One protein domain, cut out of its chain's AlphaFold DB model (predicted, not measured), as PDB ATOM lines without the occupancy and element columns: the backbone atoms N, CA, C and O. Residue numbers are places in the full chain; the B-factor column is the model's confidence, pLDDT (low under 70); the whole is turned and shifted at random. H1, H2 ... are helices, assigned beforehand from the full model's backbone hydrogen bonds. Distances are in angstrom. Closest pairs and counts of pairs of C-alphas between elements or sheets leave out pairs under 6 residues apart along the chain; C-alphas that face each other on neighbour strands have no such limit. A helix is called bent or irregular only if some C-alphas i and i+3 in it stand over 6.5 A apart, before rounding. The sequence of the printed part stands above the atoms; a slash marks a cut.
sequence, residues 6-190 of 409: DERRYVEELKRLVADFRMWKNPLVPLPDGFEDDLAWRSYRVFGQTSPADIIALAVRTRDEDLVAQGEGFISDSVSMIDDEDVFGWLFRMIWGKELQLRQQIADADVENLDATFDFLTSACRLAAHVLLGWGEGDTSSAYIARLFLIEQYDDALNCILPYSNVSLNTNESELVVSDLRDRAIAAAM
ATOM      1  N   ASP A   6      -2.720 -16.435  10.168       90.31
ATOM      2  CA  ASP A   6      -3.144 -17.813   9.896       90.31
ATOM      3  C   ASP A   6      -4.637 -17.827   9.521       90.31
ATOM      4  O   ASP A   6      -5.505 -18.356  10.224       90.31
ATOM      5  N   GLU A   7      -4.938 -17.175   8.397       88.19
ATOM      6  CA  GLU A   7      -6.287 -16.973   7.875       88.19
ATOM      7  C   GLU A   7      -7.006 -18.302   7.664       88.19
ATOM      8  O   GLU A   7      -8.170 -18.455   8.028       88.19
ATOM      9  N   ARG A   8      -6.293 -19.305   7.144       89.88
ATOM     10  CA  ARG A   8      -6.857 -20.635   6.932       89.88
ATOM     11  C   ARG A   8      -7.408 -21.209   8.235       89.88
ATOM     12  O   ARG A   8      -8.534 -21.704   8.248       89.88
ATOM     13  N   ARG A   9      -6.629 -21.168   9.317       92.00
ATOM     14  CA  ARG A   9      -7.057 -21.716  10.606       92.00
ATOM     15  C   ARG A   9      -8.191 -20.896  11.218       92.00
ATOM     16  O   ARG A   9      -9.113 -21.492  11.772       92.00
ATOM     17  N   TYR A  10      -8.146 -19.571  11.087       93.38
ATOM     18  CA  TYR A  10      -9.237 -18.701  11.529       93.38
ATOM     19  C   TYR A  10     -10.554 -19.043  10.813       93.38
ATOM     20  O   TYR A  10     -11.564 -19.329  11.456       93.38
ATOM     21  N   VAL A  11     -10.522 -19.131   9.480       92.19
ATOM     22  CA  VAL A  11     -11.680 -19.476   8.644       92.19
ATOM     23  C   VAL A  11     -12.198 -20.885   8.938       92.19
ATOM     24  O   VAL A  11     -13.409 -21.105   8.951       92.19
ATOM     25  N   GLU A  12     -11.317 -21.853   9.205       93.44
ATOM     26  CA  GLU A  12     -11.723 -23.200   9.622       93.44
ATOM     27  C   GLU A  12     -12.494 -23.184  10.957       93.44
ATOM     28  O   GLU A  12     -13.493 -23.893  11.093       93.44
ATOM     29  N   GLU A  13     -12.081 -22.373  11.935       94.50
ATOM     30  CA  GLU A  13     -12.782 -22.243  13.222       94.50
ATOM     31  C   GLU A  13     -14.102 -21.473  13.093       94.50
ATOM     32  O   GLU A  13     -15.104 -21.897  13.672       94.50
ATOM     33  N   LEU A  14     -14.156 -20.432  12.257       94.81
ATOM     34  CA  LEU A  14     -15.403 -19.734  11.938       94.81
ATOM     35  C   LEU A  14     -16.405 -20.665  11.231       94.81
ATOM     36  O   LEU A  14     -17.575 -20.729  11.606       94.81
ATOM     37  N   LYS A  15     -15.955 -21.471  10.258       92.38
ATOM     38  CA  LYS A  15     -16.805 -22.459   9.564       92.38
ATOM     39  C   LYS A  15     -17.328 -23.542  10.513       92.38
ATOM     40  O   LYS A  15     -18.463 -23.993  10.351       92.38
ATOM     41  N   ARG A  16     -16.543 -23.935  11.524       93.69
ATOM     42  CA  ARG A  16     -17.012 -24.822  12.606       93.69
ATOM     43  C   ARG A  16     -18.081 -24.153  13.459       93.69
ATOM     44  O   ARG A  16     -19.115 -24.772  13.679       93.69
ATOM     45  N   LEU A  17     -17.881 -22.897  13.862       95.81
ATOM     46  CA  LEU A  17     -18.886 -22.134  14.606       95.81
ATOM     47  C   LEU A  17     -20.217 -22.052  13.844       95.81
ATOM     48  O   LEU A  17     -21.269 -22.306  14.422       95.81
ATOM     49  N   VAL A  18     -20.178 -21.793  12.533       94.69
ATOM     50  CA  VAL A  18     -21.374 -21.784  11.667       94.69
ATOM     51  C   VAL A  18     -22.092 -23.136  11.693       94.69
ATOM     52  O   VAL A  18     -23.318 -23.194  11.797       94.69
ATOM     53  N   ALA A  19     -21.341 -24.233  11.561       93.19
ATOM     54  CA  ALA A  19     -21.902 -25.578  11.557       93.19
ATOM     55  C   ALA A  19     -22.536 -25.928  12.911       93.19
ATOM     56  O   ALA A  19     -23.669 -26.414  12.939       93.19
ATOM     57  N   ASP A  20     -21.843 -25.622  14.008       94.44
ATOM     58  CA  ASP A  20     -22.312 -25.870  15.370       94.44
ATOM     59  C   ASP A  20     -23.579 -25.050  15.672       94.44
ATOM     60  O   ASP A  20     -24.568 -25.599  16.162       94.44
ATOM     61  N   PHE A  21     -23.608 -23.770  15.285       94.38
ATOM     62  CA  PHE A  21     -24.770 -22.898  15.475       94.38
ATOM     63  C   PHE A  21     -25.992 -23.380  14.675       94.38
ATOM     64  O   PHE A  21     -27.103 -23.459  15.201       94.38
ATOM     65  N   ARG A  22     -25.801 -23.794  13.413       92.50
ATOM     66  CA  ARG A  22     -26.874 -24.381  12.586       92.50
ATOM     67  C   ARG A  22     -27.388 -25.702  13.148       92.50
ATOM     68  O   ARG A  22     -28.584 -25.977  13.050       92.50
ATOM     69  N   MET A  23     -26.499 -26.522  13.706       93.56
ATOM     70  CA  MET A  23     -26.881 -27.776  14.344       93.56
ATOM     71  C   MET A  23     -27.728 -27.515  15.589       93.56
ATOM     72  O   MET A  23     -28.792 -28.115  15.722       93.56
ATOM     73  N   TRP A  24     -27.309 -26.574  16.439       94.88
ATOM     74  CA  TRP A  24     -28.047 -26.171  17.635       94.88
ATOM     75  C   TRP A  24     -29.446 -25.626  17.330       94.88
ATOM     76  O   TRP A  24     -30.413 -26.001  17.992       94.88
ATOM     77  N   LYS A  25     -29.584 -24.815  16.275       92.25
ATOM     78  CA  LYS A  25     -30.885 -24.291  15.826       92.25
ATOM     79  C   LYS A  25     -31.849 -25.366  15.325       92.25
ATOM     80  O   LYS A  25     -33.048 -25.106  15.236       92.25
ATOM     81  N   ASN A  26     -31.357 -26.540  14.930       91.19
ATOM     82  CA  ASN A  26     -32.196 -27.571  14.343       91.19
ATOM     83  C   ASN A  26     -32.819 -28.457  15.439       91.19
ATOM     84  O   ASN A  26     -32.130 -29.322  15.980       91.19
ATOM     85  N   PRO A  27     -34.136 -28.349  15.710       83.56
ATOM     86  CA  PRO A  27     -34.781 -29.111  16.780       83.56
ATOM     87  C   PRO A  27     -34.814 -30.625  16.516       83.56
ATOM     88  O   PRO A  27     -35.166 -31.398  17.405       83.56
ATOM     89  N   LEU A  28     -34.490 -31.060  15.294       89.62
ATOM     90  CA  LEU A  28     -34.462 -32.468  14.902       89.62
ATOM     91  C   LEU A  28     -33.103 -33.134  15.147       89.62
ATOM     92  O   LEU A  28     -33.008 -34.355  15.013       89.62
ATOM     93  N   VAL A  29     -32.057 -32.366  15.468       87.06
ATOM     94  CA  VAL A  29     -30.725 -32.918  15.727       87.06
ATOM     95  C   VAL A  29     -30.540 -33.100  17.234       87.06
ATOM     96  O   VAL A  29     -30.584 -32.116  17.970       87.06
ATOM     97  N   PRO A  30     -30.333 -34.335  17.729       86.38
ATOM     98  CA  PRO A  30     -29.990 -34.540  19.128       86.38
ATOM     99  C   PRO A  30     -28.600 -33.956  19.396       86.38
ATOM    100  O   PRO A  30     -27.632 -34.307  18.717       86.38
ATOM    101  N   LEU A  31     -28.514 -33.070  20.384       91.44
ATOM    102  CA  LEU A  31     -27.267 -32.424  20.776       91.44
ATOM    103  C   LEU A  31     -26.590 -33.213  21.907       91.44
ATOM    104  O   LEU A  31     -27.290 -33.721  22.786       91.44
ATOM    105  N   PRO A  32     -25.252 -33.337  21.897       90.75
ATOM    106  CA  PRO A  32     -24.500 -33.863  23.032       90.75
ATOM    107  C   PRO A  32     -24.715 -33.045  24.313       90.75
ATOM    108  O   PRO A  32     -24.996 -31.847  24.257       90.75
ATOM    109  N   ASP A  33     -24.507 -33.675  25.470       90.56
ATOM    110  CA  ASP A  33     -24.444 -32.958  26.747       90.56
ATOM    111  C   ASP A  33     -23.305 -31.920  26.711       90.56
ATOM    112  O   ASP A  33     -22.210 -32.219  26.234       90.56
ATOM    113  N   GLY A  34     -23.564 -30.706  27.205       90.88
ATOM    114  CA  GLY A  34     -22.586 -29.606  27.216       90.88
ATOM    115  C   GLY A  34     -22.425 -28.858  25.886       90.88
ATOM    116  O   GLY A  34     -21.666 -27.897  25.825       90.88
ATOM    117  N   PHE A  35     -23.166 -29.232  24.834       93.44
ATOM    118  CA  PHE A  35     -23.036 -28.607  23.511       93.44
ATOM    119  C   PHE A  35     -23.266 -27.087  23.517       93.44
ATOM    120  O   PHE A  35     -22.586 -26.351  22.810       93.44
ATOM    121  N   GLU A  36     -24.237 -26.613  24.301       92.44
ATOM    122  CA  GLU A  36     -24.563 -25.185  24.400       92.44
ATOM    123  C   GLU A  36     -23.412 -24.378  25.030       92.44
ATOM    124  O   GLU A  36     -23.080 -23.297  24.538       92.44
ATOM    125  N   ASP A  37     -22.739 -24.931  26.043       93.12
ATOM    126  CA  ASP A  37     -21.562 -24.308  26.659       93.12
ATOM    127  C   ASP A  37     -20.360 -24.315  25.703       93.12
ATOM    128  O   ASP A  37     -19.673 -23.301  25.569       93.12
ATOM    129  N   ASP A  38     -20.145 -25.416  24.974       94.06
ATOM    130  CA  ASP A  38     -19.094 -25.522  23.955       94.06
ATOM    131  C   ASP A  38     -19.309 -24.531  22.798       94.06
ATOM    132  O   ASP A  38     -18.348 -23.947  22.287       94.06
ATOM    133  N   LEU A  39     -20.563 -24.320  22.385       95.12
ATOM    134  CA  LEU A  39     -20.928 -23.362  21.342       95.12
ATOM    135  C   LEU A  39     -20.658 -21.921  21.791       95.12
ATOM    136  O   LEU A  39     -20.051 -21.155  21.040       95.12
ATOM    137  N   ALA A  40     -21.051 -21.566  23.018       93.62
ATOM    138  CA  ALA A  40     -20.733 -20.264  23.600       93.62
ATOM    139  C   ALA A  40     -19.214 -20.075  23.748       93.62
ATOM    140  O   ALA A  40     -18.666 -19.051  23.358       93.62
ATOM    141  N   TRP A  41     -18.490 -21.082  24.235       93.25
ATOM    142  CA  TRP A  41     -17.031 -21.014  24.318       93.25
ATOM    143  C   TRP A  41     -16.380 -20.825  22.939       93.25
ATOM    144  O   TRP A  41     -15.453 -20.026  22.782       93.25
ATOM    145  N   ARG A  42     -16.882 -21.514  21.905       94.44
ATOM    146  CA  ARG A  42     -16.372 -21.369  20.536       94.44
ATOM    147  C   ARG A  42     -16.641 -19.974  19.968       94.44
ATOM    148  O   ARG A  42     -15.772 -19.472  19.255       94.44
ATOM    149  N   SER A  43     -17.774 -19.337  20.280       95.56
ATOM    150  CA  SER A  43     -18.030 -17.959  19.836       95.56
ATOM    151  C   SER A  43     -17.001 -16.991  20.421       95.56
ATOM    152  O   SER A  43     -16.379 -16.254  19.657       95.56
ATOM    153  N   TYR A  44     -16.719 -17.075  21.725       94.50
ATOM    154  CA  TYR A  44     -15.672 -16.274  22.373       94.50
ATOM    155  C   TYR A  44     -14.271 -16.584  21.837       94.50
ATOM    156  O   TYR A  44     -13.443 -15.689  21.703       94.50
ATOM    157  N   ARG A  45     -13.991 -17.831  21.449       93.50
ATOM    158  CA  ARG A  45     -12.710 -18.170  20.815       93.50
ATOM    159  C   ARG A  45     -12.525 -17.483  19.460       93.50
ATOM    160  O   ARG A  45     -11.415 -17.053  19.146       93.50
ATOM    161  N   VAL A  46     -13.578 -17.410  18.646       95.00
ATOM    162  CA  VAL A  46     -13.521 -16.819  17.299       95.00
ATOM    163  C   VAL A  46     -13.559 -15.292  17.368       95.00
ATOM    164  O   VAL A  46     -12.724 -14.644  16.744       95.00
ATOM    165  N   PHE A  47     -14.471 -14.722  18.155       95.06
ATOM    166  CA  PHE A  47     -14.762 -13.285  18.157       95.06
ATOM    167  C   PHE A  47     -14.197 -12.515  19.364       95.06
ATOM    168  O   PHE A  47     -14.278 -11.288  19.390       95.06
ATOM    169  N   GLY A  48     -13.601 -13.198  20.344       93.31
ATOM    170  CA  GLY A  48     -13.110 -12.592  21.586       93.31
ATOM    171  C   GLY A  48     -14.241 -12.232  22.553       93.31
ATOM    172  O   GLY A  48     -15.410 -12.497  22.275       93.31
ATOM    173  N   GLN A  49     -13.906 -11.616  23.693       91.69
ATOM    174  CA  GLN A  49     -14.879 -11.069  24.657       91.69
ATOM    175  C   GLN A  49     -15.528  -9.785  24.118       91.69
ATOM    176  O   GLN A  49     -15.250  -8.678  24.579       91.69
ATOM    177  N   THR A  50     -16.363  -9.938  23.096       92.12
ATOM    178  CA  THR A  50     -16.954  -8.844  22.319       92.12
ATOM    179  C   THR A  50     -18.463  -9.025  22.168       92.12
ATOM    180  O   THR A  50     -18.995 -10.124  22.344       92.12
ATOM    181  N   SER A  51     -19.165  -7.946  21.814       88.56
ATOM    182  CA  SER A  51     -20.624  -7.968  21.661       88.56
ATOM    183  C   SER A  51     -21.140  -9.027  20.669       88.56
ATOM    184  O   SER A  51     -22.145  -9.662  20.991       88.56
ATOM    185  N   PRO A  52     -20.475  -9.345  19.534       91.19
ATOM    186  CA  PRO A  52     -20.912 -10.460  18.694       91.19
ATOM    187  C   PRO A  52     -20.864 -11.823  19.395       91.19
ATOM    188  O   PRO A  52     -21.779 -12.633  19.230       91.19
ATOM    189  N   ALA A  53     -19.830 -12.088  20.200       93.56
ATOM    190  CA  ALA A  53     -19.736 -13.332  20.961       93.56
ATOM    191  C   ALA A  53     -20.822 -13.419  22.041       93.56
ATOM    192  O   ALA A  53     -21.408 -14.490  22.223       93.56
ATOM    193  N   ASP A  54     -21.127 -12.295  22.697       91.12
ATOM    194  CA  ASP A  54     -22.194 -12.204  23.695       91.12
ATOM    195  C   ASP A  54     -23.569 -12.449  23.105       91.12
ATOM    196  O   ASP A  54     -24.345 -13.196  23.691       91.12
ATOM    197  N   ILE A  55     -23.869 -11.859  21.945       91.44
ATOM    198  CA  ILE A  55     -25.140 -12.079  21.249       91.44
ATOM    199  C   ILE A  55     -25.334 -13.576  21.006       91.44
ATOM    200  O   ILE A  55     -26.396 -14.113  21.311       91.44
ATOM    201  N   ILE A  56     -24.296 -14.276  20.536       93.25
ATOM    202  CA  ILE A  56     -24.349 -15.724  20.304       93.25
ATOM    203  C   ILE A  56     -24.519 -16.487  21.624       93.25
ATOM    204  O   ILE A  56     -25.376 -17.363  21.719       93.25
ATOM    205  N   ALA A  57     -23.739 -16.162  22.656       91.94
ATOM    206  CA  ALA A  57     -23.814 -16.843  23.948       91.94
ATOM    207  C   ALA A  57     -25.174 -16.633  24.639       91.94
ATOM    208  O   ALA A  57     -25.737 -17.567  25.215       91.94
ATOM    209  N   LEU A  58     -25.730 -15.422  24.559       89.25
ATOM    210  CA  LEU A  58     -27.057 -15.089  25.067       89.25
ATOM    211  C   LEU A  58     -28.144 -15.780  24.251       89.25
ATOM    212  O   LEU A  58     -29.007 -16.408  24.856       89.25
ATOM    213  N   ALA A  59     -28.063 -15.759  22.916       91.88
ATOM    214  CA  ALA A  59     -28.983 -16.482  22.039       91.88
ATOM    215  C   ALA A  59     -29.054 -17.969  22.408       91.88
ATOM    216  O   ALA A  59     -30.143 -18.533  22.516       91.88
ATOM    217  N   VAL A  60     -27.899 -18.590  22.666       91.50
ATOM    218  CA  VAL A  60     -27.815 -19.998  23.070       91.50
ATOM    219  C   VAL A  60     -28.515 -20.251  24.406       91.50
ATOM    220  O   VAL A  60     -29.282 -21.205  24.532       91.50
ATOM    221  N   ARG A  61     -28.305 -19.370  25.390       88.56
ATOM    222  CA  ARG A  61     -28.857 -19.510  26.746       88.56
ATOM    223  C   ARG A  61     -30.348 -19.202  26.843       88.56
ATOM    224  O   ARG A  61     -31.053 -19.863  27.602       88.56
ATOM    225  N   THR A  62     -30.824 -18.179  26.140       88.25
ATOM    226  CA  THR A  62     -32.207 -17.687  26.266       88.25
ATOM    227  C   THR A  62     -33.136 -18.264  25.208       88.25
ATOM    228  O   THR A  62     -34.344 -18.311  25.436       88.25
ATOM    229  N   ARG A  63     -32.588 -18.715  24.071       89.25
ATOM    230  CA  ARG A  63     -33.338 -19.083  22.859       89.25
ATOM    231  C   ARG A  63     -34.248 -17.969  22.343       89.25
ATOM    232  O   ARG A  63     -35.257 -18.246  21.702       89.25
ATOM    233  N   ASP A  64     -33.892 -16.725  22.637       92.06
ATOM    234  CA  ASP A  64     -34.584 -15.550  22.129       92.06
ATOM    235  C   ASP A  64     -34.443 -15.469  20.600       92.06
ATOM    236  O   ASP A  64     -33.334 -15.545  20.067       92.06
ATOM    237  N   GLU A  65     -35.567 -15.370  19.888       93.25
ATOM    238  CA  GLU A  65     -35.587 -15.454  18.421       93.25
ATOM    239  C   GLU A  65     -34.839 -14.287  17.760       93.25
ATOM    240  O   GLU A  65     -34.171 -14.496  16.742       93.25
ATOM    241  N   ASP A  66     -34.883 -13.096  18.363       92.62
ATOM    242  CA  ASP A  66     -34.214 -11.906  17.842       92.62
ATOM    243  C   ASP A  66     -32.696 -12.024  18.011       92.62
ATOM    244  O   ASP A  66     -31.949 -11.793  17.057       92.62
ATOM    245  N   LEU A  67     -32.221 -12.463  19.181       91.44
ATOM    246  CA  LEU A  67     -30.795 -12.731  19.411       91.44
ATOM    247  C   LEU A  67     -30.271 -13.859  18.511       91.44
ATOM    248  O   LEU A  67     -29.157 -13.772  17.992       91.44
ATOM    249  N   VAL A  68     -31.072 -14.903  18.277       93.56
ATOM    250  CA  VAL A  68     -30.717 -15.988  17.348       93.56
ATOM    251  C   VAL A  68     -30.576 -15.470  15.918       93.56
ATOM    252  O   VAL A  68     -29.623 -15.849  15.232       93.56
ATOM    253  N   ALA A  69     -31.499 -14.621  15.463       94.19
ATOM    254  CA  ALA A  69     -31.441 -14.023  14.133       94.19
ATOM    255  C   ALA A  69     -30.235 -13.082  13.985       94.19
ATOM    256  O   ALA A  69     -29.525 -13.156  12.982       94.19
ATOM    257  N   GLN A  70     -29.956 -12.254  14.997       92.56
ATOM    258  CA  GLN A  70     -28.792 -11.363  15.015       92.56
ATOM    259  C   GLN A  70     -27.473 -12.143  14.986       92.56
ATOM    260  O   GLN A  70     -26.603 -11.850  14.166       92.56
ATOM    261  N   GLY A  71     -27.335 -13.172  15.830       92.50
ATOM    262  CA  GLY A  71     -26.145 -14.024  15.859       92.50
ATOM    263  C   GLY A  71     -25.929 -14.774  14.542       92.50
ATOM    264  O   GLY A  71     -24.811 -14.815  14.029       92.50
ATOM    265  N   GLU A  72     -26.994 -15.321  13.945       93.56
ATOM    266  CA  GLU A  72     -26.916 -15.972  12.631       93.56
ATOM    267  C   GLU A  72     -26.514 -15.001  11.520       93.56
ATOM    268  O   GLU A  72     -25.674 -15.361  10.689       93.56
ATOM    269  N   GLY A  73     -27.115 -13.808  11.507       92.94
ATOM    270  CA  GLY A  73     -26.805 -12.749  10.555       92.94
ATOM    271  C   GLY A  73     -25.329 -12.386  10.629       92.94
ATOM    272  O   GLY A  73     -24.612 -12.561   9.650       92.94
ATOM    273  N   PHE A  74     -24.838 -12.039  11.821       93.31
ATOM    274  CA  PHE A  74     -23.439 -11.661  12.013       93.31
ATOM    275  C   PHE A  74     -22.456 -12.764  11.593       93.31
ATOM    276  O   PHE A  74     -21.489 -12.495  10.877       93.31
ATOM    277  N   ILE A  75     -22.693 -14.018  12.001       94.00
ATOM    278  CA  ILE A  75     -21.830 -15.148  11.623       94.00
ATOM    279  C   ILE A  75     -21.834 -15.344  10.099       94.00
ATOM    280  O   ILE A  75     -20.779 -15.567   9.501       94.00
ATOM    281  N   SER A  76     -23.009 -15.288   9.471       90.62
ATOM    282  CA  SER A  76     -23.157 -15.523   8.030       90.62
ATOM    283  C   SER A  76     -22.528 -14.400   7.208       90.62
ATOM    284  O   SER A  76     -21.800 -14.688   6.258       90.62
ATOM    285  N   ASP A  77     -22.744 -13.148   7.612       91.69
ATOM    286  CA  ASP A  77     -22.165 -11.962   6.981       91.69
ATOM    287  C   ASP A  77     -20.640 -11.970   7.110       91.69
ATOM    288  O   ASP A  77     -19.940 -11.689   6.141       91.69
ATOM    289  N   SER A  78     -20.114 -12.388   8.268       93.50
ATOM    290  CA  SER A  78     -18.670 -12.544   8.476       93.50
ATOM    291  C   SER A  78     -18.069 -13.569   7.514       93.50
ATOM    292  O   SER A  78     -17.050 -13.299   6.887       93.50
ATOM    293  N   VAL A  79     -18.702 -14.738   7.348       92.12
ATOM    294  CA  VAL A  79     -18.225 -15.756   6.393       92.12
ATOM    295  C   VAL A  79     -18.275 -15.241   4.960       92.12
ATOM    296  O   VAL A  79     -17.300 -15.415   4.239       92.12
ATOM    297  N   SER A  80     -19.385 -14.613   4.561       91.56
ATOM    298  CA  SER A  80     -19.531 -14.074   3.205       91.56
ATOM    299  C   SER A  80     -18.461 -13.027   2.915       91.56
ATOM    300  O   SER A  80     -17.789 -13.112   1.896       91.56
ATOM    301  N   MET A  81     -18.262 -12.082   3.836       91.88
ATOM    302  CA  MET A  81     -17.296 -11.003   3.658       91.88
ATOM    303  C   MET A  81     -15.858 -11.523   3.622       91.88
ATOM    304  O   MET A  81     -15.063 -11.032   2.836       91.88
ATOM    305  N   ILE A  82     -15.516 -12.532   4.430       93.62
ATOM    306  CA  ILE A  82     -14.177 -13.134   4.395       93.62
ATOM    307  C   ILE A  82     -13.957 -13.927   3.101       93.62
ATOM    308  O   ILE A  82     -12.868 -13.876   2.535       93.62
ATOM    309  N   ASP A  83     -14.965 -14.661   2.621       90.31
ATOM    310  CA  ASP A  83     -14.855 -15.382   1.349       90.31
ATOM    311  C   ASP A  83     -14.708 -14.398   0.154       90.31
ATOM    312  O   ASP A  83     -14.041 -14.747  -0.824       90.31
ATOM    313  N   ASP A  84     -15.270 -13.182   0.243       89.50
ATOM    314  CA  ASP A  84     -15.211 -12.144  -0.803       89.50
ATOM    315  C   ASP A  84     -13.969 -11.229  -0.715       89.50
ATOM    316  O   ASP A  84     -13.337 -10.943  -1.734       89.50
ATOM    317  N   GLU A  85     -13.618 -10.753   0.484       89.31
ATOM    318  CA  GLU A  85     -12.644  -9.674   0.713       89.31
ATOM    319  C   GLU A  85     -11.490 -10.051   1.653       89.31
ATOM    320  O   GLU A  85     -10.704  -9.168   1.972       89.31
ATOM    321  N   ASP A  86     -11.355 -11.321   2.053       92.12
ATOM    322  CA  ASP A  86     -10.418 -11.822   3.076       92.12
ATOM    323  C   ASP A  86     -10.675 -11.309   4.509       92.12
ATOM    324  O   ASP A  86     -11.579 -10.513   4.779       92.12
ATOM    325  N   VAL A  87      -9.910 -11.819   5.483       93.31
ATOM    326  CA  VAL A  87     -10.071 -11.422   6.896       93.31
ATOM    327  C   VAL A  87      -9.749  -9.947   7.134       93.31
ATOM    328  O   VAL A  87     -10.447  -9.300   7.916       93.31
ATOM    329  N   PHE A  88      -8.723  -9.391   6.487       92.94
ATOM    330  CA  PHE A  88      -8.404  -7.972   6.637       92.94
ATOM    331  C   PHE A  88      -9.471  -7.098   5.984       92.94
ATOM    332  O   PHE A  88      -9.818  -6.065   6.558       92.94
ATOM    333  N   GLY A  89     -10.026  -7.512   4.841       92.38
ATOM    334  CA  GLY A  89     -11.128  -6.797   4.204       92.38
ATOM    335  C   GLY A  89     -12.402  -6.820   5.034       92.38
ATOM    336  O   GLY A  89     -13.001  -5.768   5.257       92.38
ATOM    337  N   TRP A  90     -12.751  -7.967   5.620       94.94
ATOM    338  CA  TRP A  90     -13.864  -8.055   6.566       94.94
ATOM    339  C   TRP A  90     -13.699  -7.116   7.770       94.94
ATOM    340  O   TRP A  90     -14.619  -6.352   8.077       94.94
ATOM    341  N   LEU A  91     -12.527  -7.117   8.419       94.81
ATOM    342  CA  LEU A  91     -12.245  -6.204   9.534       94.81
ATOM    343  C   LEU A  91     -12.310  -4.736   9.093       94.81
ATOM    344  O   LEU A  91     -12.915  -3.916   9.785       94.81
ATOM    345  N   PHE A  92     -11.733  -4.413   7.930       93.00
ATOM    346  CA  PHE A  92     -11.766  -3.067   7.364       93.00
ATOM    347  C   PHE A  92     -13.207  -2.605   7.133       93.00
ATOM    348  O   PHE A  92     -13.594  -1.563   7.653       93.00
ATOM    349  N   ARG A  93     -14.030  -3.383   6.419       91.19
ATOM    350  CA  ARG A  93     -15.428  -3.032   6.111       91.19
ATOM    351  C   ARG A  93     -16.282  -2.869   7.355       91.19
ATOM    352  O   ARG A  93     -17.090  -1.945   7.407       91.19
ATOM    353  N   MET A  94     -16.113  -3.755   8.335       92.44
ATOM    354  CA  MET A  94     -16.882  -3.714   9.574       92.44
ATOM    355  C   MET A  94     -16.642  -2.404  10.336       92.44
ATOM    356  O   MET A  94     -17.598  -1.775  10.781       92.44
ATOM    357  N   ILE A  95     -15.381  -1.986  10.458       92.44
ATOM    358  CA  ILE A  95     -14.995  -0.790  11.215       92.44
ATOM    359  C   ILE A  95     -15.246   0.470  10.381       92.44
ATOM    360  O   ILE A  95     -15.974   1.356  10.816       92.44
ATOM    361  N   TRP A  96     -14.729   0.527   9.150       89.56
ATOM    362  CA  TRP A  96     -14.879   1.677   8.253       89.56
ATOM    363  C   TRP A  96     -16.343   1.984   7.926       89.56
ATOM    364  O   TRP A  96     -16.764   3.137   7.943       89.56
ATOM    365  N   GLY A  97     -17.157   0.957   7.660       87.56
ATOM    366  CA  GLY A  97     -18.577   1.152   7.364       87.56
ATOM    367  C   GLY A  97     -19.342   1.764   8.539       87.56
ATOM    368  O   GLY A  97     -20.234   2.588   8.337       87.56
ATOM    369  N   LYS A  98     -18.974   1.394   9.771       87.81
ATOM    370  CA  LYS A  98     -19.583   1.930  10.992       87.81
ATOM    371  C   LYS A  98     -19.081   3.314  11.348       87.81
ATOM    372  O   LYS A  98     -19.868   4.146  11.780       87.81
ATOM    373  N   GLU A  99     -17.816   3.578  11.089       84.00
ATOM    374  CA  GLU A  99     -17.220   4.897  11.231       84.00
ATOM    375  C   GLU A  99     -17.861   5.914  10.272       84.00
ATOM    376  O   GLU A  99     -18.282   6.991  10.696       84.00
ATOM    377  N   LEU A 100     -18.087   5.525   9.012       83.62
ATOM    378  CA  LEU A 100     -18.818   6.348   8.049       83.62
ATOM    379  C   LEU A 100     -20.273   6.585   8.485       83.62
ATOM    380  O   LEU A 100     -20.779   7.703   8.366       83.62
ATOM    381  N   GLN A 101     -20.943   5.551   9.011       84.81
ATOM    382  CA  GLN A 101     -22.290   5.681   9.576       84.81
ATOM    383  C   GLN A 101     -22.304   6.690  10.735       84.81
ATOM    384  O   GLN A 101     -23.174   7.557  10.770       84.81
ATOM    385  N   LEU A 102     -21.337   6.600  11.647       79.88
ATOM    386  CA  LEU A 102     -21.216   7.489  12.798       79.88
ATOM    387  C   LEU A 102     -21.010   8.944  12.364       79.88
ATOM    388  O   LEU A 102     -21.720   9.835  12.825       79.88
ATOM    389  N   ARG A 103     -20.090   9.192  11.424       79.06
ATOM    390  CA  ARG A 103     -19.860  10.530  10.856       79.06
ATOM    391  C   ARG A 103     -21.132  11.117  10.252       79.06
ATOM    392  O   ARG A 103     -21.411  12.296  10.450       79.06
ATOM    393  N   GLN A 104     -21.902  10.297   9.536       82.00
ATOM    394  CA  GLN A 104     -23.171  10.724   8.951       82.00
ATOM    395  C   GLN A 104     -24.201  11.069  10.035       82.00
ATOM    396  O   GLN A 104     -24.824  12.121   9.953       82.00
ATOM    397  N   GLN A 105     -24.331  10.244  11.079       77.50
ATOM    398  CA  GLN A 105     -25.221  10.514  12.217       77.50
ATOM    399  C   GLN A 105     -24.857  11.823  12.932       77.50
ATOM    400  O   GLN A 105     -25.736  12.643  13.195       77.50
ATOM    401  N   ILE A 106     -23.562  12.070  13.169       75.94
ATOM    402  CA  ILE A 106     -23.067  13.329  13.748       75.94
ATOM    403  C   ILE A 106     -23.408  14.515  12.838       75.94
ATOM    404  O   ILE A 106     -23.917  15.531  13.313       75.94
ATOM    405  N   ALA A 107     -23.150  14.393  11.532       80.81
ATOM    406  CA  ALA A 107     -23.429  15.451  10.561       80.81
ATOM    407  C   ALA A 107     -24.929  15.779  10.465       80.81
ATOM    408  O   ALA A 107     -25.297  16.947  10.327       80.81
ATOM    409  N   ASP A 108     -25.783  14.763  10.585       83.56
ATOM    410  CA  ASP A 108     -27.240  14.896  10.560       83.56
ATOM    411  C   ASP A 108     -27.833  15.301  11.924       83.56
ATOM    412  O   ASP A 108     -29.041  15.526  12.023       83.56
ATOM    413  N   ALA A 109     -26.996  15.429  12.963       78.50
ATOM    414  CA  ALA A 109     -27.396  15.634  14.356       78.50
ATOM    415  C   ALA A 109     -28.408  14.581  14.861       78.50
ATOM    416  O   ALA A 109     -29.269  14.880  15.695       78.50
ATOM    417  N   ASP A 110     -28.302  13.348  14.355       76.25
ATOM    418  CA  ASP A 110     -29.078  12.192  14.804       76.25
ATOM    419  C   ASP A 110     -28.394  11.547  16.014       76.25
ATOM    420  O   ASP A 110     -27.432  10.786  15.889       76.25
ATOM    421  N   VAL A 111     -28.889  11.887  17.203       72.12
ATOM    422  CA  VAL A 111     -28.311  11.448  18.480       72.12
ATOM    423  C   VAL A 111     -28.988  10.177  19.012       72.12
ATOM    424  O   VAL A 111     -28.472   9.559  19.934       72.12
ATOM    425  N   GLU A 112     -30.123   9.742  18.444       69.88
ATOM    426  CA  GLU A 112     -30.931   8.653  19.027       69.88
ATOM    427  C   GLU A 112     -30.218   7.290  19.018       69.88
ATOM    428  O   GLU A 112     -30.547   6.430  19.830       69.88
ATOM    429  N   ASN A 113     -29.231   7.094  18.136       68.81
ATOM    430  CA  ASN A 113     -28.493   5.831  17.996       68.81
ATOM    431  C   ASN A 113     -26.966   5.991  18.063       68.81
ATOM    432  O   ASN A 113     -26.243   5.080  17.658       68.81
ATOM    433  N   LEU A 114     -26.472   7.141  18.527       72.12
ATOM    434  CA  LEU A 114     -25.040   7.448  18.519       72.12
ATOM    435  C   LEU A 114     -24.256   6.482  19.421       72.12
ATOM    436  O   LEU A 114     -23.293   5.864  18.968       72.12
ATOM    437  N   ASP A 115     -24.735   6.290  20.652       70.69
ATOM    438  CA  ASP A 115     -24.100   5.440  21.668       70.69
ATOM    439  C   ASP A 115     -23.992   3.986  21.189       70.69
ATOM    440  O   ASP A 115     -22.921   3.392  21.215       70.69
ATOM    441  N   ALA A 116     -25.066   3.443  20.609       78.38
ATOM    442  CA  ALA A 116     -25.066   2.081  20.073       78.38
ATOM    443  C   ALA A 116     -24.081   1.899  18.899       78.38
ATOM    444  O   ALA A 116     -23.508   0.817  18.725       78.38
ATOM    445  N   THR A 117     -23.880   2.933  18.072       80.69
ATOM    446  CA  THR A 117     -22.874   2.907  17.000       80.69
ATOM    447  C   THR A 117     -21.456   2.939  17.578       80.69
ATOM    448  O   THR A 117     -20.609   2.172  17.112       80.69
ATOM    449  N   PHE A 118     -21.206   3.769  18.597       80.06
ATOM    450  CA  PHE A 118     -19.928   3.818  19.313       80.06
ATOM    451  C   PHE A 118     -19.604   2.487  19.997       80.06
ATOM    452  O   PHE A 118     -18.544   1.919  19.735       80.06
ATOM    453  N   ASP A 119     -20.539   1.923  20.761       81.50
ATOM    454  CA  ASP A 119     -20.367   0.640  21.450       81.50
ATOM    455  C   ASP A 119     -20.020  -0.485  20.470       81.50
ATOM    456  O   ASP A 119     -19.139  -1.321  20.719       81.50
ATOM    457  N   PHE A 120     -20.687  -0.502  19.310       86.75
ATOM    458  CA  PHE A 120     -20.355  -1.447  18.254       86.75
ATOM    459  C   PHE A 120     -18.941  -1.215  17.715       86.75
ATOM    460  O   PHE A 120     -18.209  -2.186  17.529       86.75
ATOM    461  N   LEU A 121     -18.545   0.034  17.457       86.94
ATOM    462  CA  LEU A 121     -17.223   0.363  16.920       86.94
ATOM    463  C   LEU A 121     -16.103  -0.033  17.893       86.94
ATOM    464  O   LEU A 121     -15.145  -0.694  17.483       86.94
ATOM    465  N   THR A 122     -16.255   0.267  19.182       86.19
ATOM    466  CA  THR A 122     -15.328  -0.151  20.242       86.19
ATOM    467  C   THR A 122     -15.248  -1.679  20.332       86.19
ATOM    468  O   THR A 122     -14.157  -2.258  20.368       86.19
ATOM    469  N   SER A 123     -16.389  -2.375  20.278       90.88
ATOM    470  CA  SER A 123     -16.445  -3.844  20.245       90.88
ATOM    471  C   SER A 123     -15.772  -4.431  18.994       90.88
ATOM    472  O   SER A 123     -15.015  -5.401  19.085       90.88
ATOM    473  N   ALA A 124     -15.969  -3.812  17.828       93.31
ATOM    474  CA  ALA A 124     -15.351  -4.201  16.566       93.31
ATOM    475  C   ALA A 124     -13.826  -4.005  16.586       93.31
ATOM    476  O   ALA A 124     -13.090  -4.861  16.093       93.31
ATOM    477  N   CYS A 125     -13.334  -2.936  17.217       93.56
ATOM    478  CA  CYS A 125     -11.905  -2.708  17.426       93.56
ATOM    479  C   CYS A 125     -11.289  -3.778  18.342       93.56
ATOM    480  O   CYS A 125     -10.232  -4.333  18.028       93.56
ATOM    481  N   ARG A 126     -11.973  -4.153  19.431       94.81
ATOM    482  CA  ARG A 126     -11.551  -5.271  20.302       94.81
ATOM    483  C   ARG A 126     -11.525  -6.595  19.551       94.81
ATOM    484  O   ARG A 126     -10.575  -7.361  19.703       94.81
ATOM    485  N   LEU A 127     -12.525  -6.843  18.706       95.88
ATOM    486  CA  LEU A 127     -12.583  -8.023  17.846       95.88
ATOM    487  C   LEU A 127     -11.401  -8.048  16.869       95.88
ATOM    488  O   LEU A 127     -10.726  -9.069  16.751       95.88
ATOM    489  N   ALA A 128     -11.095  -6.925  16.216       96.50
ATOM    490  CA  ALA A 128      -9.951  -6.821  15.314       96.50
ATOM    491  C   ALA A 128      -8.625  -7.075  16.049       96.50
ATOM    492  O   ALA A 128      -7.785  -7.838  15.566       96.50
ATOM    493  N   ALA A 129      -8.453  -6.507  17.246       96.62
ATOM    494  CA  ALA A 129      -7.285  -6.749  18.085       96.62
ATOM    495  C   ALA A 129      -7.161  -8.224  18.504       96.62
ATOM    496  O   ALA A 129      -6.082  -8.807  18.370       96.62
ATOM    497  N   HIS A 130      -8.261  -8.853  18.935       96.75
ATOM    498  CA  HIS A 130      -8.320 -10.289  19.239       96.75
ATOM    499  C   HIS A 130      -7.904 -11.129  18.033       96.75
ATOM    500  O   HIS A 130      -7.090 -12.046  18.163       96.75
ATOM    501  N   VAL A 131      -8.407 -10.787  16.842       95.69
ATOM    502  CA  VAL A 131      -8.086 -11.519  15.618       95.69
ATOM    503  C   VAL A 131      -6.592 -11.410  15.284       95.69
ATOM    504  O   VAL A 131      -5.924 -12.421  15.056       95.69
ATOM    505  N   LEU A 132      -6.043 -10.195  15.315       95.12
ATOM    506  CA  LEU A 132      -4.635  -9.926  15.009       95.12
ATOM    507  C   LEU A 132      -3.668 -10.602  15.990       95.12
ATOM    508  O   LEU A 132      -2.639 -11.151  15.584       95.12
ATOM    509  N   LEU A 133      -3.981 -10.572  17.285       94.81
ATOM    510  CA  LEU A 133      -3.121 -11.145  18.318       94.81
ATOM    511  C   LEU A 133      -3.238 -12.673  18.380       94.81
ATOM    512  O   LEU A 133      -2.213 -13.353  18.484       94.81
ATOM    513  N   GLY A 134      -4.461 -13.204  18.285       93.00
ATOM    514  CA  GLY A 134      -4.756 -14.629  18.422       93.00
ATOM    515  C   GLY A 134      -4.421 -15.462  17.185       93.00
ATOM    516  O   GLY A 134      -3.999 -16.611  17.323       93.00
ATOM    517  N   TRP A 135      -4.571 -14.888  15.988       92.12
ATOM    518  CA  TRP A 135      -4.365 -15.599  14.719       92.12
ATOM    519  C   TRP A 135      -3.207 -15.042  13.887       92.12
ATOM    520  O   TRP A 135      -2.883 -15.613  12.849       92.12
ATOM    521  N   GLY A 136      -2.551 -13.961  14.319       86.38
ATOM    522  CA  GLY A 136      -1.317 -13.486  13.687       86.38
ATOM    523  C   GLY A 136      -0.136 -14.437  13.915       86.38
ATOM    524  O   GLY A 136      -0.049 -15.084  14.957       86.38
ATOM    525  N   GLU A 137       0.829 -14.478  12.990       81.56
ATOM    526  CA  GLU A 137       2.017 -15.361  13.060       81.56
ATOM    527  C   GLU A 137       3.065 -14.945  14.124       81.56
ATOM    528  O   GLU A 137       4.242 -15.291  14.026       81.56
ATOM    529  N   GLY A 138       2.676 -14.190  15.156       77.69
ATOM    530  CA  GLY A 138       3.608 -13.717  16.184       77.69
ATOM    531  C   GLY A 138       4.435 -12.491  15.781       77.69
ATOM    532  O   GLY A 138       5.370 -12.139  16.494       77.69
ATOM    533  N   ASP A 139       4.120 -11.830  14.663       83.06
ATOM    534  CA  ASP A 139       4.876 -10.672  14.187       83.06
ATOM    535  C   ASP A 139       4.604  -9.395  15.010       83.06
ATOM    536  O   ASP A 139       3.553  -9.226  15.635       83.06
ATOM    537  N   THR A 140       5.561  -8.467  15.016       84.44
ATOM    538  CA  THR A 140       5.441  -7.196  15.750       84.44
ATOM    539  C   THR A 140       4.403  -6.252  15.144       84.44
ATOM    540  O   THR A 140       3.846  -5.421  15.858       84.44
ATOM    541  N   SER A 141       4.104  -6.384  13.850       88.06
ATOM    542  CA  SER A 141       3.146  -5.528  13.145       88.06
ATOM    543  C   SER A 141       1.719  -5.794  13.594       88.06
ATOM    544  O   SER A 141       1.001  -4.852  13.904       88.06
ATOM    545  N   SER A 142       1.312  -7.063  13.679       90.44
ATOM    546  CA  SER A 142      -0.029  -7.413  14.162       90.44
ATOM    547  C   SER A 142      -0.249  -6.975  15.613       90.44
ATOM    548  O   SER A 142      -1.324  -6.475  15.930       90.44
ATOM    549  N   ALA A 143       0.775  -7.055  16.472       91.00
ATOM    550  CA  ALA A 143       0.710  -6.532  17.840       91.00
ATOM    551  C   ALA A 143       0.581  -4.998  17.888       91.00
ATOM    552  O   ALA A 143      -0.240  -4.469  18.634       91.00
ATOM    553  N   TYR A 144       1.351  -4.285  17.060       91.31
ATOM    554  CA  TYR A 144       1.265  -2.828  16.948       91.31
ATOM    555  C   TYR A 144      -0.119  -2.366  16.472       91.31
ATOM    556  O   TYR A 144      -0.707  -1.468  17.068       91.31
ATOM    557  N   ILE A 145      -0.670  -3.002  15.437       93.25
ATOM    558  CA  ILE A 145      -1.983  -2.645  14.882       93.25
ATOM    559  C   ILE A 145      -3.104  -3.008  15.857       93.25
ATOM    560  O   ILE A 145      -4.024  -2.219  16.048       93.25
ATOM    561  N   ALA A 146      -3.012  -4.160  16.529       95.38
ATOM    562  CA  ALA A 146      -3.948  -4.517  17.589       95.38
ATOM    563  C   ALA A 146      -3.961  -3.461  18.698       95.38
ATOM    564  O   ALA A 146      -5.031  -3.061  19.142       95.38
ATOM    565  N   ARG A 147      -2.787  -2.952  19.097       95.06
ATOM    566  CA  ARG A 147      -2.696  -1.846  20.053       95.06
ATOM    567  C   ARG A 147      -3.444  -0.609  19.554       95.06
ATOM    568  O   ARG A 147      -4.200  -0.056  20.337       95.06
ATOM    569  N   LEU A 148      -3.253  -0.203  18.293       93.31
ATOM    570  CA  LEU A 148      -3.953   0.955  17.711       93.31
ATOM    571  C   LEU A 148      -5.477   0.801  17.787       93.31
ATOM    572  O   LEU A 148      -6.155   1.735  18.198       93.31
ATOM    573  N   PHE A 149      -6.009  -0.386  17.477       94.81
ATOM    574  CA  PHE A 149      -7.436  -0.663  17.659       94.81
ATOM    575  C   PHE A 149      -7.873  -0.568  19.129       94.81
ATOM    576  O   PHE A 149      -8.915   0.009  19.414       94.81
ATOM    577  N   LEU A 150      -7.090  -1.102  20.072       94.19
ATOM    578  CA  LEU A 150      -7.444  -1.088  21.500       94.19
ATOM    579  C   LEU A 150      -7.391   0.302  22.149       94.19
ATOM    580  O   LEU A 150      -8.039   0.505  23.172       94.19
ATOM    581  N   ILE A 151      -6.617   1.234  21.588       90.12
ATOM    582  CA  ILE A 151      -6.591   2.643  22.015       90.12
ATOM    583  C   ILE A 151      -7.480   3.534  21.141       90.12
ATOM    584  O   ILE A 151      -7.320   4.749  21.156       90.12
ATOM    585  N   GLU A 152      -8.361   2.924  20.345       85.38
ATOM    586  CA  GLU A 152      -9.333   3.599  19.477       85.38
ATOM    587  C   GLU A 152      -8.713   4.551  18.435       85.38
ATOM    588  O   GLU A 152      -9.405   5.329  17.787       85.38
ATOM    589  N   GLN A 153      -7.419   4.394  18.139       84.50
ATOM    590  CA  GLN A 153      -6.764   4.972  16.959       84.50
ATOM    591  C   GLN A 153      -7.052   4.103  15.721       84.50
ATOM    592  O   GLN A 153      -6.149   3.705  14.975       84.50
ATOM    593  N   TYR A 154      -8.326   3.751  15.515       82.00
ATOM    594  CA  TYR A 154      -8.744   2.825  14.460       82.00
ATOM    595  C   TYR A 154      -8.439   3.372  13.068       82.00
ATOM    596  O   TYR A 154      -8.162   2.594  12.165       82.00
ATOM    597  N   ASP A 155      -8.382   4.688  12.894       79.75
ATOM    598  CA  ASP A 155      -7.987   5.319  11.639       79.75
ATOM    599  C   ASP A 155      -6.574   4.928  11.208       79.75
ATOM    600  O   ASP A 155      -6.360   4.481  10.081       79.75
ATOM    601  N   ASP A 156      -5.611   5.023  12.121       84.38
ATOM    602  CA  ASP A 156      -4.237   4.607  11.855       84.38
ATOM    603  C   ASP A 156      -4.134   3.086  11.696       84.38
ATOM    604  O   ASP A 156      -3.353   2.592  10.874       84.38
ATOM    605  N   ALA A 157      -4.954   2.328  12.428       89.88
ATOM    606  CA  ALA A 157      -5.026   0.878  12.289       89.88
ATOM    607  C   ALA A 157      -5.564   0.451  10.909       89.88
ATOM    608  O   ALA A 157      -4.972  -0.419  10.261       89.88
ATOM    609  N   LEU A 158      -6.631   1.094  10.421       89.19
ATOM    610  CA  LEU A 158      -7.226   0.862   9.103       89.19
ATOM    611  C   LEU A 158      -6.218   1.157   7.989       89.19
ATOM    612  O   LEU A 158      -6.056   0.346   7.075       89.19
ATOM    613  N   ASN A 159      -5.456   2.247   8.119       85.19
ATOM    614  CA  ASN A 159      -4.380   2.597   7.188       85.19
ATOM    615  C   ASN A 159      -3.298   1.513   7.119       85.19
ATOM    616  O   ASN A 159      -2.700   1.292   6.063       85.19
ATOM    617  N   CYS A 160      -3.038   0.834   8.238       87.81
ATOM    618  CA  CYS A 160      -2.065  -0.248   8.290       87.81
ATOM    619  C   CYS A 160      -2.575  -1.540   7.643       87.81
ATOM    620  O   CYS A 160      -1.767  -2.246   7.043       87.81
ATOM    621  N   ILE A 161      -3.867  -1.871   7.757       89.81
ATOM    622  CA  ILE A 161      -4.408  -3.140   7.231       89.81
ATOM    623  C   ILE A 161      -4.882  -3.051   5.779       89.81
ATOM    624  O   ILE A 161      -4.791  -4.046   5.065       89.81
ATOM    625  N   LEU A 162      -5.323  -1.875   5.315       87.56
ATOM    626  CA  LEU A 162      -5.871  -1.680   3.967       87.56
ATOM    627  C   LEU A 162      -4.950  -2.212   2.847       87.56
ATOM    628  O   LEU A 162      -5.456  -2.915   1.970       87.56
ATOM    629  N   PRO A 163      -3.614  -1.995   2.870       86.94
ATOM    630  CA  PRO A 163      -2.713  -2.529   1.842       86.94
ATOM    631  C   PRO A 163      -2.637  -4.062   1.775       86.94
ATOM    632  O   PRO A 163      -2.077  -4.594   0.817       86.94
ATOM    633  N   TYR A 164      -3.137  -4.762   2.794       85.44
ATOM    634  CA  TYR A 164      -3.142  -6.225   2.899       85.44
ATOM    635  C   TYR A 164      -4.530  -6.831   2.700       85.44
ATOM    636  O   TYR A 164      -4.659  -8.046   2.787       85.44
ATOM    637  N   SER A 165      -5.538  -5.995   2.459       85.75
ATOM    638  CA  SER A 165      -6.919  -6.416   2.251       85.75
ATOM    639  C   SER A 165      -7.256  -6.527   0.764       85.75
ATOM    640  O   SER A 165      -6.758  -5.747  -0.051       85.75
ATOM    641  N   ASN A 166      -8.152  -7.447   0.412       85.44
ATOM    642  CA  ASN A 166      -8.709  -7.583  -0.937       85.44
ATOM    643  C   ASN A 166      -9.935  -6.683  -1.184       85.44
ATOM    644  O   ASN A 166     -10.719  -6.935  -2.101       85.44
ATOM    645  N   VAL A 167     -10.102  -5.619  -0.395       84.56
ATOM    646  CA  VAL A 167     -11.248  -4.706  -0.492       84.56
ATOM    647  C   VAL A 167     -11.296  -4.049  -1.870       84.56
ATOM    648  O   VAL A 167     -10.390  -3.310  -2.266       84.56
ATOM    649  N   SER A 168     -12.400  -4.250  -2.591       77.50
ATOM    650  CA  SER A 168     -12.692  -3.486  -3.803       77.50
ATOM    651  C   SER A 168     -13.511  -2.246  -3.452       77.50
ATOM    652  O   SER A 168     -14.716  -2.334  -3.204       77.50
ATOM    653  N   LEU A 169     -12.871  -1.079  -3.439       77.62
ATOM    654  CA  LEU A 169     -13.559   0.197  -3.255       77.62
ATOM    655  C   LEU A 169     -14.187   0.642  -4.582       77.62
ATOM    656  O   LEU A 169     -13.531   0.635  -5.627       77.62
ATOM    657  N   ASN A 170     -15.455   1.055  -4.564       78.06
ATOM    658  CA  ASN A 170     -16.051   1.727  -5.720       78.06
ATOM    659  C   ASN A 170     -15.440   3.136  -5.905       78.06
ATOM    660  O   ASN A 170     -14.681   3.601  -5.058       78.06
ATOM    661  N   THR A 171     -15.732   3.832  -7.011       72.06
ATOM    662  CA  THR A 171     -15.114   5.144  -7.298       72.06
ATOM    663  C   THR A 171     -15.358   6.168  -6.187       72.06
ATOM    664  O   THR A 171     -14.424   6.851  -5.781       72.06
ATOM    665  N   ASN A 172     -16.577   6.227  -5.650       72.94
ATOM    666  CA  ASN A 172     -16.928   7.175  -4.592       72.94
ATOM    667  C   ASN A 172     -16.237   6.811  -3.270       72.94
ATOM    668  O   ASN A 172     -15.708   7.681  -2.590       72.94
ATOM    669  N   GLU A 173     -16.206   5.523  -2.921       74.25
ATOM    670  CA  GLU A 173     -15.498   5.020  -1.739       74.25
ATOM    671  C   GLU A 173     -13.990   5.237  -1.854       74.25
ATOM    672  O   GLU A 173     -13.345   5.602  -0.882       74.25
ATOM    673  N   SER A 174     -13.430   5.057  -3.049       70.56
ATOM    674  CA  SER A 174     -12.011   5.292  -3.317       70.56
ATOM    675  C   SER A 174     -11.662   6.765  -3.141       70.56
ATOM    676  O   SER A 174     -10.655   7.079  -2.518       70.56
ATOM    677  N   GLU A 175     -12.490   7.673  -3.661       70.50
ATOM    678  CA  GLU A 175     -12.303   9.116  -3.483       70.50
ATOM    679  C   GLU A 175     -12.433   9.527  -2.012       70.50
ATOM    680  O   GLU A 175     -11.600  10.293  -1.529       70.50
ATOM    681  N   LEU A 176     -13.411   8.974  -1.288       73.81
ATOM    682  CA  LEU A 176     -13.598   9.201   0.148       73.81
ATOM    683  C   LEU A 176     -12.401   8.705   0.960       73.81
ATOM    684  O   LEU A 176     -11.822   9.481   1.710       73.81
ATOM    685  N   VAL A 177     -11.984   7.451   0.767       71.25
ATOM    686  CA  VAL A 177     -10.831   6.867   1.465       71.25
ATOM    687  C   VAL A 177      -9.558   7.638   1.126       71.25
ATOM    688  O   VAL A 177      -8.806   7.990   2.022       71.25
ATOM    689  N   VAL A 178      -9.304   7.969  -0.144       67.81
ATOM    690  CA  VAL A 178      -8.098   8.719  -0.537       67.81
ATOM    691  C   VAL A 178      -8.103  10.140   0.025       67.81
ATOM    692  O   VAL A 178      -7.054  10.602   0.475       67.81
ATOM    693  N   SER A 179      -9.244  10.836  -0.001       70.56
ATOM    694  CA  SER A 179      -9.366  12.172   0.597       70.56
ATOM    695  C   SER A 179      -9.105  12.113   2.093       70.56
ATOM    696  O   SER A 179      -8.287  12.866   2.603       70.56
ATOM    697  N   ASP A 180      -9.731  11.165   2.778       69.38
ATOM    698  CA  ASP A 180      -9.661  11.046   4.225       69.38
ATOM    699  C   ASP A 180      -8.265  10.593   4.693       69.38
ATOM    700  O   ASP A 180      -7.675  11.209   5.576       69.38
ATOM    701  N   LEU A 181      -7.642   9.623   4.013       64.94
ATOM    702  CA  LEU A 181      -6.232   9.261   4.216       64.94
ATOM    703  C   LEU A 181      -5.292  10.454   4.023       64.94
ATOM    704  O   LEU A 181      -4.328  10.624   4.774       64.94
ATOM    705  N   ARG A 182      -5.548  11.276   2.999       61.47
ATOM    706  CA  ARG A 182      -4.749  12.466   2.704       61.47
ATOM    707  C   ARG A 182      -4.919  13.526   3.787       61.47
ATOM    708  O   ARG A 182      -3.912  14.050   4.258       61.47
ATOM    709  N   ASP A 183      -6.148  13.822   4.184       69.31
ATOM    710  CA  ASP A 183      -6.456  14.818   5.210       69.31
ATOM    711  C   ASP A 183      -5.870  14.395   6.562       69.31
ATOM    712  O   ASP A 183      -5.230  15.199   7.241       69.31
ATOM    713  N   ARG A 184      -5.937  13.100   6.896       63.28
ATOM    714  CA  ARG A 184      -5.281  12.514   8.075       63.28
ATOM    715  C   ARG A 184      -3.762  12.598   8.010       63.28
ATOM    716  O   ARG A 184      -3.135  12.938   9.010       63.28
ATOM    717  N   ALA A 185      -3.150  12.322   6.856       55.38
ATOM    718  CA  ALA A 185      -1.703  12.450   6.679       55.38
ATOM    719  C   ALA A 185      -1.243  13.910   6.813       55.38
ATOM    720  O   ALA A 185      -0.208  14.174   7.426       55.38
ATOM    721  N   ILE A 186      -2.027  14.859   6.291       53.94
ATOM    722  CA  ILE A 186      -1.794  16.297   6.453       53.94
ATOM    723  C   ILE A 186      -1.925  16.682   7.927       53.94
ATOM    724  O   ILE A 186      -1.000  17.284   8.469       53.94
ATOM    725  N   ALA A 187      -2.998  16.272   8.605       54.66
ATOM    726  CA  ALA A 187      -3.185  16.517  10.032       54.66
ATOM    727  C   ALA A 187      -2.046  15.900  10.861       54.66
ATOM    728  O   ALA A 187      -1.460  16.569  11.702       54.66
ATOM    729  N   ALA A 188      -1.646  14.653  10.602       49.44
ATOM    730  CA  ALA A 188      -0.510  14.007  11.261       49.44
ATOM    731  C   ALA A 188       0.822  14.741  11.014       49.44
ATOM    732  O   ALA A 188       1.621  14.875  11.937       49.44
ATOM    733  N   ALA A 189       1.063  15.247   9.801       43.22
ATOM    734  CA  ALA A 189       2.259  16.030   9.481       43.22
ATOM    735  C   ALA A 189       2.252  17.415  10.155       43.22
ATOM    736  O   ALA A 189       3.285  17.859  10.663       43.22
ATOM    737  N   MET A 190       1.088  18.070  10.217       45.72
ATOM    738  CA  MET A 190       0.889  19.315  10.968       45.72
ATOM    739  C   MET A 190       1.149  19.094  12.465       45.72
ATOM    740  O   MET A 190       1.899  19.860  13.065       45.72
TER     741      MET A 190
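AT A GLANCE: This is residues 6 to 190 of the 409 residues of an uncharacterized protein of Bifidobacterium longum subsp. longum (strain JDM301) (UniProt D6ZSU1). Two up-and-down groups of four helices sit end to end, H1, H2, H3 and H4a in one and H4b, H5, H6 and H7 in the other, joined by the sharply bent long helix H4, which gives one arm to each. H8 lies at the far end beyond the second group, near H7 but touching no helix, and residues 170 to 175, of which 171 to 175 belong to H8, stick out. The printed part has 185 residues, with eight named helices in the order H1 to H8 and no named strand, and is all helix. It is compact, with a radius of gyration of the C-alphas of 17.7 A and spans of 61 by 41 by 29 A.

IN THESE COORDINATES: H1, residues 7 to 25, begins at C-alpha 7 (-6.287, -16.973, 7.875) and is 26.9 A long. H2 is residues 35 to 47 and H3 residues 51 to 62. H4, residues 65 to 107, was assigned as one helix by its hydrogen bonds but is bent, with C-alphas 84 and 87 9.3 A apart; its arms are H4a, residues 65 to 84, 28.2 A, and H4b, residues 87 to 107, 30.2 A. H5, residues 114 to 135, is 31.2 A long. H6 is residues 140 to 150; H7, residues 154 to 164, is only just irregular, with C-alphas 160 and 163 6.9 A apart. H8, residues 171 to 190, is 28.1 A long and ends at C-alpha 190 (0.889, 19.315, 10.968).

HOW THE PARTS SIT: H1, H2, H3 and H4a form an up-and-down bundle, each running against the one before. H2 and H3 form a hairpin at a shallow tilt of 8 degrees, closest at the C-alphas of Ala 40 and Ala 57, 4.6 A. H1 touches residues 72 to 79 of H4a, closest at Val 18 and Ile 75, C-alphas 6.7 A apart. H4a and H4b stand at a steep tilt of 61 degrees. H4b, H5, H6 and H7 form the second such bundle. H5 and H6 form a hairpin at 18 degrees, a shallow tilt, with the C-alphas of Ala 129 and Ala 146 4.0 A apart. H5 also touches H2, about perpendicular at 90 degrees, closest at the C-alphas of Phe 47 and Leu 127, 5.7 A. H7 and H8 are close but not clearly touching, with the C-alphas of Asn 159 and Leu 181 7.5 A apart. Every O i to N i+4 pair is within hydrogen-bond range in H1, H2, H3, H4a, H5, H6 and H8, against 16 of 17 in H4b and 5 of 7 in H7.

THE WHOLE: The two C-alphas farthest apart, Leu 28 and Met 190, are 62.8 A apart. The printed part has no cut and no long link. Mean pLDDT of the printed part is 86.5; residues 112 to 113, 178 and 180 to 190 are under 70.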